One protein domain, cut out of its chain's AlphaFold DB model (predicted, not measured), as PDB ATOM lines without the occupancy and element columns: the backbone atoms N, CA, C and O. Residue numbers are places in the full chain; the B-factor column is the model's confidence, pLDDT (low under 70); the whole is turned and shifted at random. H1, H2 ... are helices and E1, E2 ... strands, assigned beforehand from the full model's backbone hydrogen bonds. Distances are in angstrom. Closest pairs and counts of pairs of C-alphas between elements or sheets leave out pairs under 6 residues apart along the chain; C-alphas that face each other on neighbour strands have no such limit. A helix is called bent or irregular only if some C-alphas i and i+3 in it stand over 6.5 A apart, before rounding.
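Overview. This is residues 17 to 106 of the 273 residues of an uncharacterized protein of uncultured Thermomicrobiales bacterium (UniProt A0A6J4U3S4). One long helix, H3, runs along much of an elongated body; H1 lies side by side with its later part, residues 65 to 73, and a narrow two-strand parallel ribbon, E1 and E2, runs beside residues 63 to 71, nearer to them with E2 than with E1. The short H5 packs on H3 too, while the short H4 and the loop before it make the end of the long axis far from H1. The 90 printed residues hold five named helices and two named strands, in the order H1 E1 H2 H3 E2 H4 H5, and the class is mostly helix. The whole is compact by its radius of gyration of the C-alphas, 13.9 A, though elongated in outline, with spans of 42 by 27 by 18 A.

Arrangement. H1, residues 20 to 30, touches H3, residues 52 to 73, which does so with residues 65 to 73 alone. Their closest C-alphas are those of Ala 21 and Phe 66, 5.2 A apart, and the two helices run the same way at a shallow tilt of 12 degrees. E1, residues 36 to 40, follows H1 after a tight link and is the parallel neighbour of E2, residues 76 to 80, with 12 degrees between their directions. The C-alphas of Ala 38 and Val 78 face each other at 4.6 A; N 37 and O 76, and N 78 and O 37, are within hydrogen-bond range, both at 2.8 A. H2, residues 42 to 45, is close to H3 but not clearly touching it, the closest C-alphas being those of Leu 45 and Ala 62, 6.5 A apart. E1, H2, H3 and E2 make a strand-helix-strand unit, two parallel neighbour strands with helices between them, and its crossover is right-handed. The closest C-alphas of H3 and E2 are those of Ala 70 and Leu 77, 6.2 A apart, while E1 and H3 are only just apart, with their closest C-alphas at 8.2 A. H4, residues 91 to 94, touches no helix; its closest C-alpha pair with H5, residues 100 to 104, is Leu 92 and Ala 102, 7.5 A apart, close but not clearly touching. H5 touches H3, the closest C-alphas being those of Tyr 60 and Gly 100 at 4.5 A, and is apart from H1. In H1 and H5 every O i to N i+4 pair is within hydrogen-bond range, in H3 16 of 18 are, and H2 and H4 are too short for such a pair.

Along the chain. H1 begins with C-alpha 20 at (62.047, 5.394, 92.279) and measures 15.6 A from first to last C-alpha. E1 measures 13.1 A, and H2 5.3 A. H3 begins with C-alpha 52 at (54.373, 5.615, 112.919) and is the longest helix, at 32.6 A; it is irregular, with C-alphas 53 and 56 7.4 A apart. E2 measures 13.0 A, H4 5.4 A and H5 6.2 A, and H5 ends with C-alpha 104 at (62.180, 18.942, 102.274).

Size, cuts and confidence. The two C-alphas farthest apart are those of Asp 30 and Glu 89, at 44.2 A, and the first and last printed C-alphas, of Arg 17 and Asp 106, are 23.2 A apart. The printed part has no cut. No link is long; those from H2 to H3 and from E2 to H4 are short but not tight, with 6 and 10 residues. The mean pLDDT of the printed part is 77.3, and the model's confidence is low, under 70, at residues 43 to 55 and 84 to 100.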
ATOM      1  N   ARG A  17      61.800   2.753  97.684       74.44
ATOM      2  CA  ARG A  17      62.536   1.553  98.124       74.44
ATOM      3  C   ARG A  17      63.005   0.644  96.978       74.44
ATOM      4  O   ARG A  17      63.934  -0.125  97.176       74.44
ATOM      5  N   ASP A  18      62.356   0.742  95.819       81.00
ATOM      6  CA  ASP A  18      62.610  -0.082  94.635       81.00
ATOM      7  C   ASP A  18      63.324   0.745  93.539       81.00
ATOM      8  O   ASP A  18      63.307   0.372  92.369       81.00
ATOM      9  N   GLY A  19      63.939   1.879  93.907       84.75
ATOM     10  CA  GLY A  19      64.737   2.713  93.003       84.75
ATOM     11  C   GLY A  19      63.958   3.814  92.270       84.75
ATOM     12  O   GLY A  19      64.252   4.124  91.117       84.75
ATOM     13  N   GLY A  20      62.911   4.371  92.890       86.69
ATOM     14  CA  GLY A  20      62.047   5.394  92.279       86.69
ATOM     15  C   GLY A  20      62.794   6.631  91.760       86.69
ATOM     16  O   GLY A  20      62.548   7.069  90.634       86.69
ATOM     17  N   ALA A  21      63.721   7.172  92.550       88.19
ATOM     18  CA  ALA A  21      64.535   8.325  92.170       88.19
ATOM     19  C   ALA A  21      65.513   7.997  91.027       88.19
ATOM     20  O   ALA A  21      65.662   8.780  90.091       88.19
ATOM     21  N   GLU A  22      66.137   6.823  91.052       91.00
ATOM     22  CA  GLU A  22      67.034   6.334  90.005       91.00
ATOM     23  C   GLU A  22      66.280   6.138  88.686       91.00
ATOM     24  O   GLU A  22      66.767   6.514  87.619       91.00
ATOM     25  N   HIS A  23      65.051   5.619  88.764       89.75
ATOM     26  CA  HIS A  23      64.156   5.519  87.615       89.75
ATOM     27  C   HIS A  23      63.855   6.905  87.038       89.75
ATOM     28  O   HIS A  23      63.920   7.095  85.824       89.75
ATOM     29  N   LEU A  24      63.547   7.885  87.894       89.88
ATOM     30  CA  LEU A  24      63.310   9.262  87.462       89.88
ATOM     31  C   LEU A  24      64.538   9.868  86.780       89.88
ATOM     32  O   LEU A  24      64.393  10.479  85.725       89.88
ATOM     33  N   ALA A  25      65.734   9.658  87.329       92.50
ATOM     34  CA  ALA A  25      66.975  10.129  86.724       92.50
ATOM     35  C   ALA A  25      67.189   9.535  85.322       92.50
ATOM     36  O   ALA A  25      67.480  10.276  84.383       92.50
ATOM     37  N   ALA A  26      66.984   8.223  85.157       92.56
ATOM     38  CA  ALA A  26      67.085   7.567  83.853       92.56
ATOM     39  C   ALA A  26      66.047   8.113  82.861       92.56
ATOM     40  O   ALA A  26      66.377   8.446  81.725       92.56
ATOM     41  N   TRP A  27      64.801   8.285  83.311       92.06
ATOM     42  CA  TRP A  27      63.746   8.843  82.472       92.06
ATOM     43  C   TRP A  27      64.068  10.276  82.029       92.06
ATOM     44  O   TRP A  27      63.909  10.598  80.855       92.06
ATOM     45  N   LEU A  28      64.566  11.132  82.927       92.19
ATOM     46  CA  LEU A  28      64.953  12.508  82.595       92.19
ATOM     47  C   LEU A  28      66.139  12.563  81.622       92.19
ATOM     48  O   LEU A  28      66.163  13.437  80.757       92.19
ATOM     49  N   ALA A  29      67.079  11.617  81.710       92.56
ATOM     50  CA  ALA A  29      68.179  11.501  80.753       92.56
ATOM     51  C   ALA A  29      67.677  11.194  79.329       92.56
ATOM     52  O   ALA A  29      68.167  11.781  78.363       92.56
ATOM     53  N   ASP A  30      66.655  10.343  79.205       93.19
ATOM     54  CA  ASP A  30      66.019  10.016  77.923       93.19
ATOM     55  C   ASP A  30      65.073  11.126  77.418       93.19
ATOM     56  O   ASP A  30      64.710  11.156  76.239       93.19
ATOM     57  N   HIS A  31      64.688  12.065  78.289       91.19
ATOM     58  CA  HIS A  31      63.728  13.135  78.000       91.19
ATOM     59  C   HIS A  31      64.299  14.527  78.333       91.19
ATOM     60  O   HIS A  31      63.730  15.250  79.156       91.19
ATOM     61  N   PRO A  32      65.356  14.994  77.636       89.06
ATOM     62  CA  PRO A  32      66.025  16.269  77.939       89.06
ATOM     63  C   PRO A  32      65.140  17.514  77.725       89.06
ATOM     64  O   PRO A  32      65.504  18.626  78.114       89.06
ATOM     65  N   GLY A  33      63.975  17.359  77.088       89.94
ATOM     66  CA  GLY A  33      62.957  18.405  76.947       89.94
ATOM     67  C   GLY A  33      62.025  18.552  78.155       89.94
ATOM     68  O   GLY A  33      61.274  19.523  78.212       89.94
ATOM     69  N   ALA A  34      62.052  17.625  79.117       91.12
ATOM     70  CA  ALA A  34      61.218  17.697  80.310       91.12
ATOM     71  C   ALA A  34      61.586  18.919  81.166       91.12
ATOM     72  O   ALA A  34      62.759  19.263  81.314       91.12
ATOM     73  N   ARG A  35      60.573  19.602  81.706       92.31
ATOM     74  CA  ARG A  35      60.740  20.784  82.576       92.31
ATOM     75  C   ARG A  35      59.941  20.706  83.873       92.31
ATOM     76  O   ARG A  35      60.236  21.443  84.805       92.31
ATOM     77  N   LEU A  36      58.954  19.814  83.931       92.50
ATOM     78  CA  LEU A  36      58.073  19.610  85.072       92.50
ATOM     79  C   LEU A  36      57.823  18.114  85.255       92.50
ATOM     80  O   LEU A  36      57.511  17.409  84.296       92.50
ATOM     81  N   VAL A  37      57.909  17.667  86.501       90.25
ATOM     82  CA  VAL A  37      57.517  16.338  86.956       90.25
ATOM     83  C   VAL A  37      56.467  16.524  88.043       90.25
ATOM     84  O   VAL A  37      56.724  17.188  89.043       90.25
ATOM     85  N   ALA A  38      55.286  15.938  87.860       89.88
ATOM     86  CA  ALA A  38      54.223  15.942  88.860       89.88
ATOM     87  C   ALA A  38      53.984  14.517  89.371       89.88
ATOM     88  O   ALA A  38      53.802  13.593  88.578       89.88
ATOM     89  N   VAL A  39      53.980  14.336  90.693       84.88
ATOM     90  CA  VAL A  39      53.783  13.039  91.350       84.88
ATOM     91  C   VAL A  39      52.500  13.065  92.172       84.88
ATOM     92  O   VAL A  39      52.420  13.750  93.190       84.88
ATOM     93  N   ASP A  40      51.520  12.264  91.756       82.00
ATOM     94  CA  ASP A  40      50.212  12.132  92.404       82.00
ATOM     95  C   ASP A  40      49.955  10.684  92.899       82.00
ATOM     96  O   ASP A  40      49.734   9.750  92.117       82.00
ATOM     97  N   THR A  41      50.019  10.362  94.195       76.94
ATOM     98  CA  THR A  41      50.396  11.155  95.380       76.94
ATOM     99  C   THR A  41      51.685  10.634  96.024       76.94
ATOM    100  O   THR A  41      52.082   9.482  95.818       76.94
ATOM    101  N   VAL A  42      52.299  11.444  96.895       73.94
ATOM    102  CA  VAL A  42      53.517  11.120  97.671       73.94
ATOM    103  C   VAL A  42      53.400   9.835  98.496       73.94
ATOM    104  O   VAL A  42      54.401   9.162  98.733       73.94
ATOM    105  N   ALA A  43      52.188   9.425  98.883       67.81
ATOM    106  CA  ALA A  43      51.964   8.156  99.580       67.81
ATOM    107  C   ALA A  43      52.545   6.945  98.819       67.81
ATOM    108  O   ALA A  43      52.912   5.950  99.441       67.81
ATOM    109  N   LYS A  44      52.673   7.041  97.489       65.25
ATOM    110  CA  LYS A  44      53.276   6.008  96.634       65.25
ATOM    111  C   LYS A  44      54.806   5.948  96.721       65.25
ATOM    112  O   LYS A  44      55.385   4.945  96.320       65.25
ATOM    113  N   LEU A  45      55.457   6.987  97.246       66.50
ATOM    114  CA  LEU A  45      56.913   7.048  97.417       66.50
ATOM    115  C   LEU A  45      57.379   6.380  98.719       66.50
ATOM    116  O   LEU A  45      58.556   6.052  98.854       66.50
ATOM    117  N   ARG A  46      56.463   6.147  99.669       67.19
ATOM    118  CA  ARG A  46      56.775   5.604 100.996       67.19
ATOM    119  C   ARG A  46      57.213   4.130 100.937       67.19
ATOM    120  O   ARG A  46      56.579   3.331 100.242       67.19
ATOM    121  N   PRO A  47      58.224   3.715 101.724       59.91
ATOM    122  CA  PRO A  47      58.488   2.298 101.968       59.91
ATOM    123  C   PRO A  47      57.275   1.653 102.663       59.91
ATOM    124  O   PRO A  47      56.798   2.167 103.674       59.91
ATOM    125  N   GLN A  48      56.749   0.528 102.159       55.44
ATOM    126  CA  GLN A  48      55.667  -0.172 102.871       55.44
ATOM    127  C   GLN A  48      56.210  -0.804 104.164       55.44
ATOM    128  O   GLN A  48      57.217  -1.508 104.115       55.44
ATOM    129  N   GLY A  49      55.521  -0.596 105.294       56.16
ATOM    130  CA  GLY A  49      55.814  -1.263 106.574       56.16
ATOM    131  C   GLY A  49      56.492  -0.411 107.657       56.16
ATOM    132  O   GLY A  49      56.887  -0.956 108.683       56.16
ATOM    133  N   SER A  50      56.633   0.907 107.481       53.25
ATOM    134  CA  SER A  50      57.221   1.784 108.504       53.25
ATOM    135  C   SER A  50      56.263   2.051 109.675       53.25
ATOM    136  O   SER A  50      55.152   2.545 109.477       53.25
ATOM    137  N   THR A  51      56.712   1.789 110.906       56.06
ATOM    138  CA  THR A  51      56.033   2.179 112.156       56.06
ATOM    139  C   THR A  51      55.848   3.705 112.230       56.06
ATOM    140  O   THR A  51      56.730   4.446 111.802       56.06
ATOM    141  N   ASN A  52      54.743   4.185 112.825       56.06
ATOM    142  CA  ASN A  52      54.373   5.615 112.919       56.06
ATOM    143  C   ASN A  52      55.522   6.552 113.353       56.06
ATOM    144  O   ASN A  52      55.647   7.652 112.823       56.06
ATOM    145  N   ALA A  53      56.388   6.109 114.270       54.28
ATOM    146  CA  ALA A  53      57.518   6.895 114.775       54.28
ATOM    147  C   ALA A  53      58.600   7.215 113.720       54.28
ATOM    148  O   ALA A  53      59.378   8.140 113.924       54.28
ATOM    149  N   ASN A  54      58.650   6.488 112.596       67.38
ATOM    150  CA  ASN A  54      59.679   6.647 111.560       67.38
ATOM    151  C   ASN A  54      59.138   7.239 110.243       67.38
ATOM    152  O   ASN A  54      59.876   7.367 109.268       67.38
ATOM    153  N   LEU A  55      57.851   7.606 110.198       69.12
ATOM    154  CA  LEU A  55      57.224   8.146 108.989       69.12
ATOM    155  C   LEU A  55      57.829   9.491 108.582       69.12
ATOM    156  O   LEU A  55      57.994   9.736 107.394       69.12
ATOM    157  N   TYR A  56      58.189  10.343 109.549       71.94
ATOM    158  CA  TYR A  56      58.754  11.665 109.260       71.94
ATOM    159  C   TYR A  56      60.079  11.561 108.522       71.94
ATOM    160  O   TYR A  56      60.261  12.163 107.467       71.94
ATOM    161  N   ALA A  57      60.997  10.773 109.079       74.62
ATOM    162  CA  ALA A  57      62.315  10.588 108.500       74.62
ATOM    163  C   ALA A  57      62.217   9.885 107.142       74.62
ATOM    164  O   ALA A  57      62.933  10.253 106.215       74.62
ATOM    165  N   ALA A  58      61.296   8.925 107.001       76.56
ATOM    166  CA  ALA A  58      61.045   8.247 105.736       76.56
ATOM    167  C   ALA A  58      60.495   9.197 104.657       76.56
ATOM    168  O   ALA A  58      60.984   9.172 103.530       76.56
ATOM    169  N   ASP A  59      59.525  10.048 104.998       78.06
ATOM    170  CA  ASP A  59      58.954  11.044 104.085       78.06
ATOM    171  C   ASP A  59      60.002  12.079 103.659       78.06
ATOM    172  O   ASP A  59      60.145  12.359 102.470       78.06
ATOM    173  N   TYR A  60      60.776  12.599 104.617       80.56
ATOM    174  CA  TYR A  60      61.855  13.551 104.351       80.56
ATOM    175  C   TYR A  60      62.942  12.937 103.457       80.56
ATOM    176  O   TYR A  60      63.353  13.546 102.474       80.56
ATOM    177  N   ALA A  61      63.393  11.715 103.762       82.69
ATOM    178  CA  ALA A  61      64.419  11.028 102.979       82.69
ATOM    179  C   ALA A  61      63.938  10.707 101.557       82.69
ATOM    180  O   ALA A  61      64.679  10.915 100.598       82.69
ATOM    181  N   ALA A  62      62.694  10.240 101.407       82.06
ATOM    182  CA  ALA A  62      62.115   9.977 100.098       82.06
ATOM    183  C   ALA A  62      61.991  11.271  99.283       82.06
ATOM    184  O   ALA A  62      62.486  11.332  98.162       82.06
ATOM    185  N   ALA A  63      61.405  12.328  99.850       85.88
ATOM    186  CA  ALA A  63      61.289  13.615  99.170       85.88
ATOM    187  C   ALA A  63      62.660  14.201  98.800       85.88
ATOM    188  O   ALA A  63      62.836  14.672  97.678       85.88
ATOM    189  N   GLY A  64      63.645  14.099  99.696       89.00
ATOM    190  CA  GLY A  64      65.019  14.532  99.451       89.00
ATOM    191  C   GLY A  64      65.687  13.798  98.285       89.00
ATOM    192  O   GLY A  64      66.346  14.437  97.470       89.00
ATOM    193  N   ALA A  65      65.476  12.484  98.150       88.75
ATOM    194  CA  ALA A  65      66.021  11.707  97.035       88.75
ATOM    195  C   ALA A  65      65.455  12.164  95.678       88.75
ATOM    196  O   ALA A  65      66.208  12.377  94.729       88.75
ATOM    197  N   PHE A  66      64.140  12.381  95.594       90.31
ATOM    198  CA  PHE A  66      63.505  12.897  94.376       90.31
ATOM    199  C   PHE A  66      63.909  14.345  94.084       90.31
ATOM    200  O   PHE A  66      64.168  14.685  92.929       90.31
ATOM    201  N   LYS A  67      64.004  15.185  95.120       91.31
ATOM    202  CA  LYS A  67      64.473  16.565  94.994       91.31
ATOM    203  C   LYS A  67      65.895  16.625  94.440       91.31
ATOM    204  O   LYS A  67      66.130  17.380  93.508       91.31
ATOM    205  N   ALA A  68      66.816  15.801  94.936       93.44
ATOM    206  CA  ALA A  68      68.196  15.782  94.446       93.44
ATOM    207  C   ALA A  68      68.280  15.471  92.940       93.44
ATOM    208  O   ALA A  68      69.059  16.094  92.221       93.44
ATOM    209  N   VAL A  69      67.449  14.543  92.451       93.75
ATOM    210  CA  VAL A  69      67.350  14.233  91.016       93.75
ATOM    211  C   VAL A  69      66.785  15.418  90.230       93.75
ATOM    212  O   VAL A  69      67.326  15.768  89.182       93.75
ATOM    213  N   ALA A  70      65.721  16.047  90.733       93.00
ATOM    214  CA  ALA A  70      65.100  17.200  90.089       93.00
ATOM    215  C   ALA A  70      66.050  18.408  90.015       93.00
ATOM    216  O   ALA A  70      66.194  19.005  88.947       93.00
ATOM    217  N   ASP A  71      66.753  18.702  91.112       94.19
ATOM    218  CA  ASP A  71      67.750  19.771  91.210       94.19
ATOM    219  C   ASP A  71      68.907  19.525  90.224       94.19
ATOM    220  O   ASP A  71      69.286  20.426  89.478       94.19
ATOM    221  N   ALA A  72      69.432  18.294  90.158       94.75
ATOM    222  CA  ALA A  72      70.515  17.934  89.239       94.75
ATOM    223  C   ALA A  72      70.104  18.019  87.759       94.75
ATOM    224  O   ALA A  72      70.922  18.359  86.905       94.75
ATOM    225  N   ALA A  73      68.842  17.714  87.452       92.88
ATOM    226  CA  ALA A  73      68.296  17.789  86.101       92.88
ATOM    227  C   ALA A  73      67.762  19.185  85.725       92.88
ATOM    228  O   ALA A  73      67.417  19.406  84.564       92.88
ATOM    229  N   GLY A  74      67.674  20.121  86.678       93.94
ATOM    230  CA  GLY A  74      67.114  21.455  86.455       93.94
ATOM    231  C   GLY A  74      65.623  21.441  86.095       93.94
ATOM    232  O   GLY A  74      65.189  22.227  85.251       93.94
ATOM    233  N   VAL A  75      64.841  20.534  86.690       94.19
ATOM    234  CA  VAL A  75      63.395  20.399  86.436       94.19
ATOM    235  C   VAL A  75      62.571  20.714  87.681       94.19
ATOM    236  O   VAL A  75      62.977  20.419  88.801       94.19
ATOM    237  N   ALA A  76      61.377  21.277  87.493       94.31
ATOM    238  CA  ALA A  76      60.441  21.491  88.590       94.31
ATOM    239  C   ALA A  76      59.818  20.158  89.031       94.31
ATOM    240  O   ALA A  76      59.339  19.388  88.195       94.31
ATOM    241  N   LEU A  77      59.778  19.905  90.340       92.06
ATOM    242  CA  LEU A  77      59.130  18.735  90.931       92.06
ATOM    243  C   LEU A  77      57.932  19.170  91.778       92.06
ATOM    244  O   LEU A  77      58.088  19.865  92.778       92.06
ATOM    245  N   VAL A  78      56.739  18.715  91.401       92.50
ATOM    246  CA  VAL A  78      55.498  18.926  92.150       92.50
ATOM    247  C   VAL A  78      55.079  17.616  92.795       92.50
ATOM    248  O   VAL A  78      54.796  16.627  92.119       92.50
ATOM    249  N   LEU A  79      55.022  17.614  94.122       88.00
ATOM    250  CA  LEU A  79      54.623  16.468  94.925       88.00
ATOM    251  C   LEU A  79      53.222  16.703  95.499       88.00
ATOM    252  O   LEU A  79      53.033  17.585  96.334       88.00
ATOM    253  N   VAL A  80      52.237  15.913  95.066       87.69
ATOM    254  CA  VAL A  80      50.852  16.027  95.544       87.69
ATOM    255  C   VAL A  80      50.662  15.164  96.788       87.69
ATOM    256  O   VAL A  80      50.914  13.955  96.781       87.69
ATOM    257  N   HIS A  81      50.190  15.777  97.871       82.00
ATOM    258  CA  HIS A  81      49.906  15.101  99.135       82.00
ATOM    259  C   HIS A  81      48.535  15.502  99.670       82.00
ATOM    260  O   HIS A  81      48.110  16.647  99.535       82.00
ATOM    261  N   HIS A  82      47.840  14.555 100.299       80.62
ATOM    262  CA  HIS A  82      46.556  14.839 100.926       80.62
ATOM    263  C   HIS A  82      46.754  15.549 102.268       80.62
ATOM    264  O   HIS A  82      47.543  15.116 103.113       80.62
ATOM    265  N   THR A  83      45.970  16.597 102.506       72.88
ATOM    266  CA  THR A  83      45.847  17.211 103.828       72.88
ATOM    267  C   THR A  83      44.888  16.409 104.709       72.88
ATOM    268  O   THR A  83      43.978  15.727 104.226       72.88
ATOM    269  N   ARG A  84      45.094  16.446 106.029       66.38
ATOM    270  CA  ARG A  84      44.117  15.890 106.980       66.38
ATOM    271  C   ARG A  84      42.935  16.855 107.119       66.38
ATOM    272  O   ARG A  84      43.130  18.063 107.136       66.38
ATOM    273  N   LYS A  85      41.723  16.323 107.300       53.81
ATOM    274  CA  LYS A  85      40.473  17.091 107.504       53.81
ATOM    275  C   LYS A  85      40.344  17.760 108.887       53.81
ATOM    276  O   LYS A  85      39.234  18.059 109.308       53.81
ATOM    277  N   ALA A  86      41.436  17.923 109.629       48.06
ATOM    278  CA  ALA A  86      41.385  18.610 110.914       48.06
ATOM    279  C   ALA A  86      41.620  20.101 110.671       48.06
ATOM    280  O   ALA A  86      42.639  20.451 110.072       48.06
ATOM    281  N   ASP A  87      40.698  20.945 111.136       50.25
ATOM    282  CA  ASP A  87      40.912  22.388 111.217       50.25
ATOM    283  C   ASP A  87      42.152  22.626 112.082       50.25
ATOM    284  O   ASP A  87      42.135  22.404 113.293       50.25
ATOM    285  N   ALA A  88      43.261  22.992 111.444       52.72
ATOM    286  CA  ALA A  88      44.457  23.446 112.133       52.72
ATOM    287  C   ALA A  88      44.615  24.945 111.886       52.72
ATOM    288  O   ALA A  88      44.407  25.429 110.766       52.72
ATOM    289  N   GLU A  89      44.975  25.653 112.953       50.56
ATOM    290  CA  GLU A  89      45.191  27.099 112.958       50.56
ATOM    291  C   GLU A  89      46.288  27.490 111.947       50.56
ATOM    292  O   GLU A  89      46.118  28.466 111.221       50.56
ATOM    293  N   ASP A  90      47.317  26.645 111.781       58.66
ATOM    294  CA  ASP A  90      48.335  26.747 110.725       58.66
ATOM    295  C   ASP A  90      48.024  25.799 109.530       58.66
ATOM    296  O   ASP A  90      47.897  24.579 109.705       58.66
ATOM    297  N   PRO A  91      47.906  26.311 108.285       58.31
ATOM    298  CA  PRO A  91      47.893  25.519 107.046       58.31
ATOM    299  C   PRO A  91      48.951  24.428 106.948       58.31
ATOM    300  O   PRO A  91      48.646  23.336 106.456       58.31
ATOM    301  N   LEU A  92      50.156  24.669 107.447       58.34
ATOM    302  CA  LEU A  92      51.257  23.715 107.391       58.34
ATOM    303  C   LEU A  92      51.001  22.495 108.277       58.34
ATOM    304  O   LEU A  92      51.300  21.375 107.867       58.34
ATOM    305  N   ASP A  93      50.313  22.674 109.406       56.62
ATOM    306  CA  ASP A  93      49.916  21.586 110.308       56.62
ATOM    307  C   ASP A  93      48.826  20.673 109.709       56.62
ATOM    308  O   ASP A  93      48.492  19.614 110.266       56.62
ATOM    309  N   THR A  94      48.230  21.071 108.576       56.75
ATOM    310  CA  THR A  94      47.269  20.246 107.827       56.75
ATOM    311  C   THR A  94      47.929  19.339 106.791       56.75
ATOM    312  O   THR A  94      47.295  18.369 106.361       56.75
ATOM    313  N   VAL A  95      49.199  19.576 106.432       59.19
ATOM    314  CA  VAL A  95      49.991  18.691 105.566       59.19
ATOM    315  C   VAL A  95      50.232  17.391 106.345       59.19
ATOM    316  O   VAL A  95      51.010  17.331 107.289       59.19
ATOM    317  N   SER A  96      49.452  16.355 106.031       52.56
ATOM    318  CA  SER A  96      49.215  15.224 106.932       52.56
ATOM    319  C   SER A  96      50.492  14.495 107.372       52.56
ATOM    320  O   SER A  96      51.228  13.957 106.541       52.56
ATOM    321  N   GLY A  97      50.653  14.384 108.695       52.19
ATOM    322  CA  GLY A  97      51.311  13.280 109.400       52.19
ATOM    323  C   GLY A  97      52.761  13.512 109.798       52.19
ATOM    324  O   GLY A  97      53.179  13.027 110.847       52.19
ATOM    325  N   THR A  98      53.529  14.242 108.991       53.22
ATOM    326  CA  THR A  98      54.934  14.514 109.273       53.22
ATOM    327  C   THR A  98      55.323  15.834 108.606       53.22
ATOM    328  O   THR A  98      55.213  15.979 107.392       53.22
ATOM    329  N   ASN A  99      55.830  16.810 109.360       62.16
ATOM    330  CA  ASN A  99      56.381  18.049 108.783       62.16
ATOM    331  C   ASN A  99      57.604  17.794 107.863       62.16
ATOM    332  O   ASN A  99      58.251  18.735 107.418       62.16
ATOM    333  N   GLY A 100      57.946  16.529 107.578       66.75
ATOM    334  CA  GLY A 100      59.114  16.118 106.810       66.75
ATOM    335  C   GLY A 100      58.978  16.446 105.329       66.75
ATOM    336  O   GLY A 100      59.958  16.837 104.708       66.75
ATOM    337  N   LEU A 101      57.763  16.385 104.769       73.62
ATOM    338  CA  LEU A 101      57.537  16.812 103.383       73.62
ATOM    339  C   LEU A 101      57.685  18.320 103.219       73.62
ATOM    340  O   LEU A 101      58.389  18.772 102.321       73.62
ATOM    341  N   ALA A 102      57.068  19.090 104.117       75.81
ATOM    342  CA  ALA A 102      57.203  20.541 104.125       75.81
ATOM    343  C   ALA A 102      58.662  20.968 104.363       75.81
ATOM    344  O   ALA A 102      59.138  21.891 103.717       75.81
ATOM    345  N   GLY A 103      59.392  20.259 105.235       76.88
ATOM    346  CA  GLY A 103      60.804  20.526 105.511       76.88
ATOM    347  C   GLY A 103      61.754  20.205 104.351       76.88
ATOM    348  O   GLY A 103      62.828  20.797 104.278       76.88
ATOM    349  N   ALA A 104      61.385  19.287 103.454       82.06
ATOM    350  CA  ALA A 104      62.180  18.942 102.274       82.06
ATOM    351  C   ALA A 104      61.850  19.806 101.038       82.06
ATOM    352  O   ALA A 104      62.638  19.844 100.093       82.06
ATOM    353  N   ALA A 105      60.694  20.474 101.024       87.56
ATOM    354  CA  ALA A 105      60.220  21.265  99.893       87.56
ATOM    355  C   ALA A 105      60.786  22.697  99.898       87.56
ATOM    356  O   ALA A 105      60.940  23.316 100.949       87.56
ATOM    357  N   ASP A 106      61.036  23.263  98.712       91.25
ATOM    358  CA  ASP A 106      61.400  24.684  98.591       91.25
ATOM    359  C   ASP A 106      60.179  25.606  98.717       91.25
ATOM    360  O   ASP A 106      60.297  26.756  99.140       91.25
TER     361      ASP A 106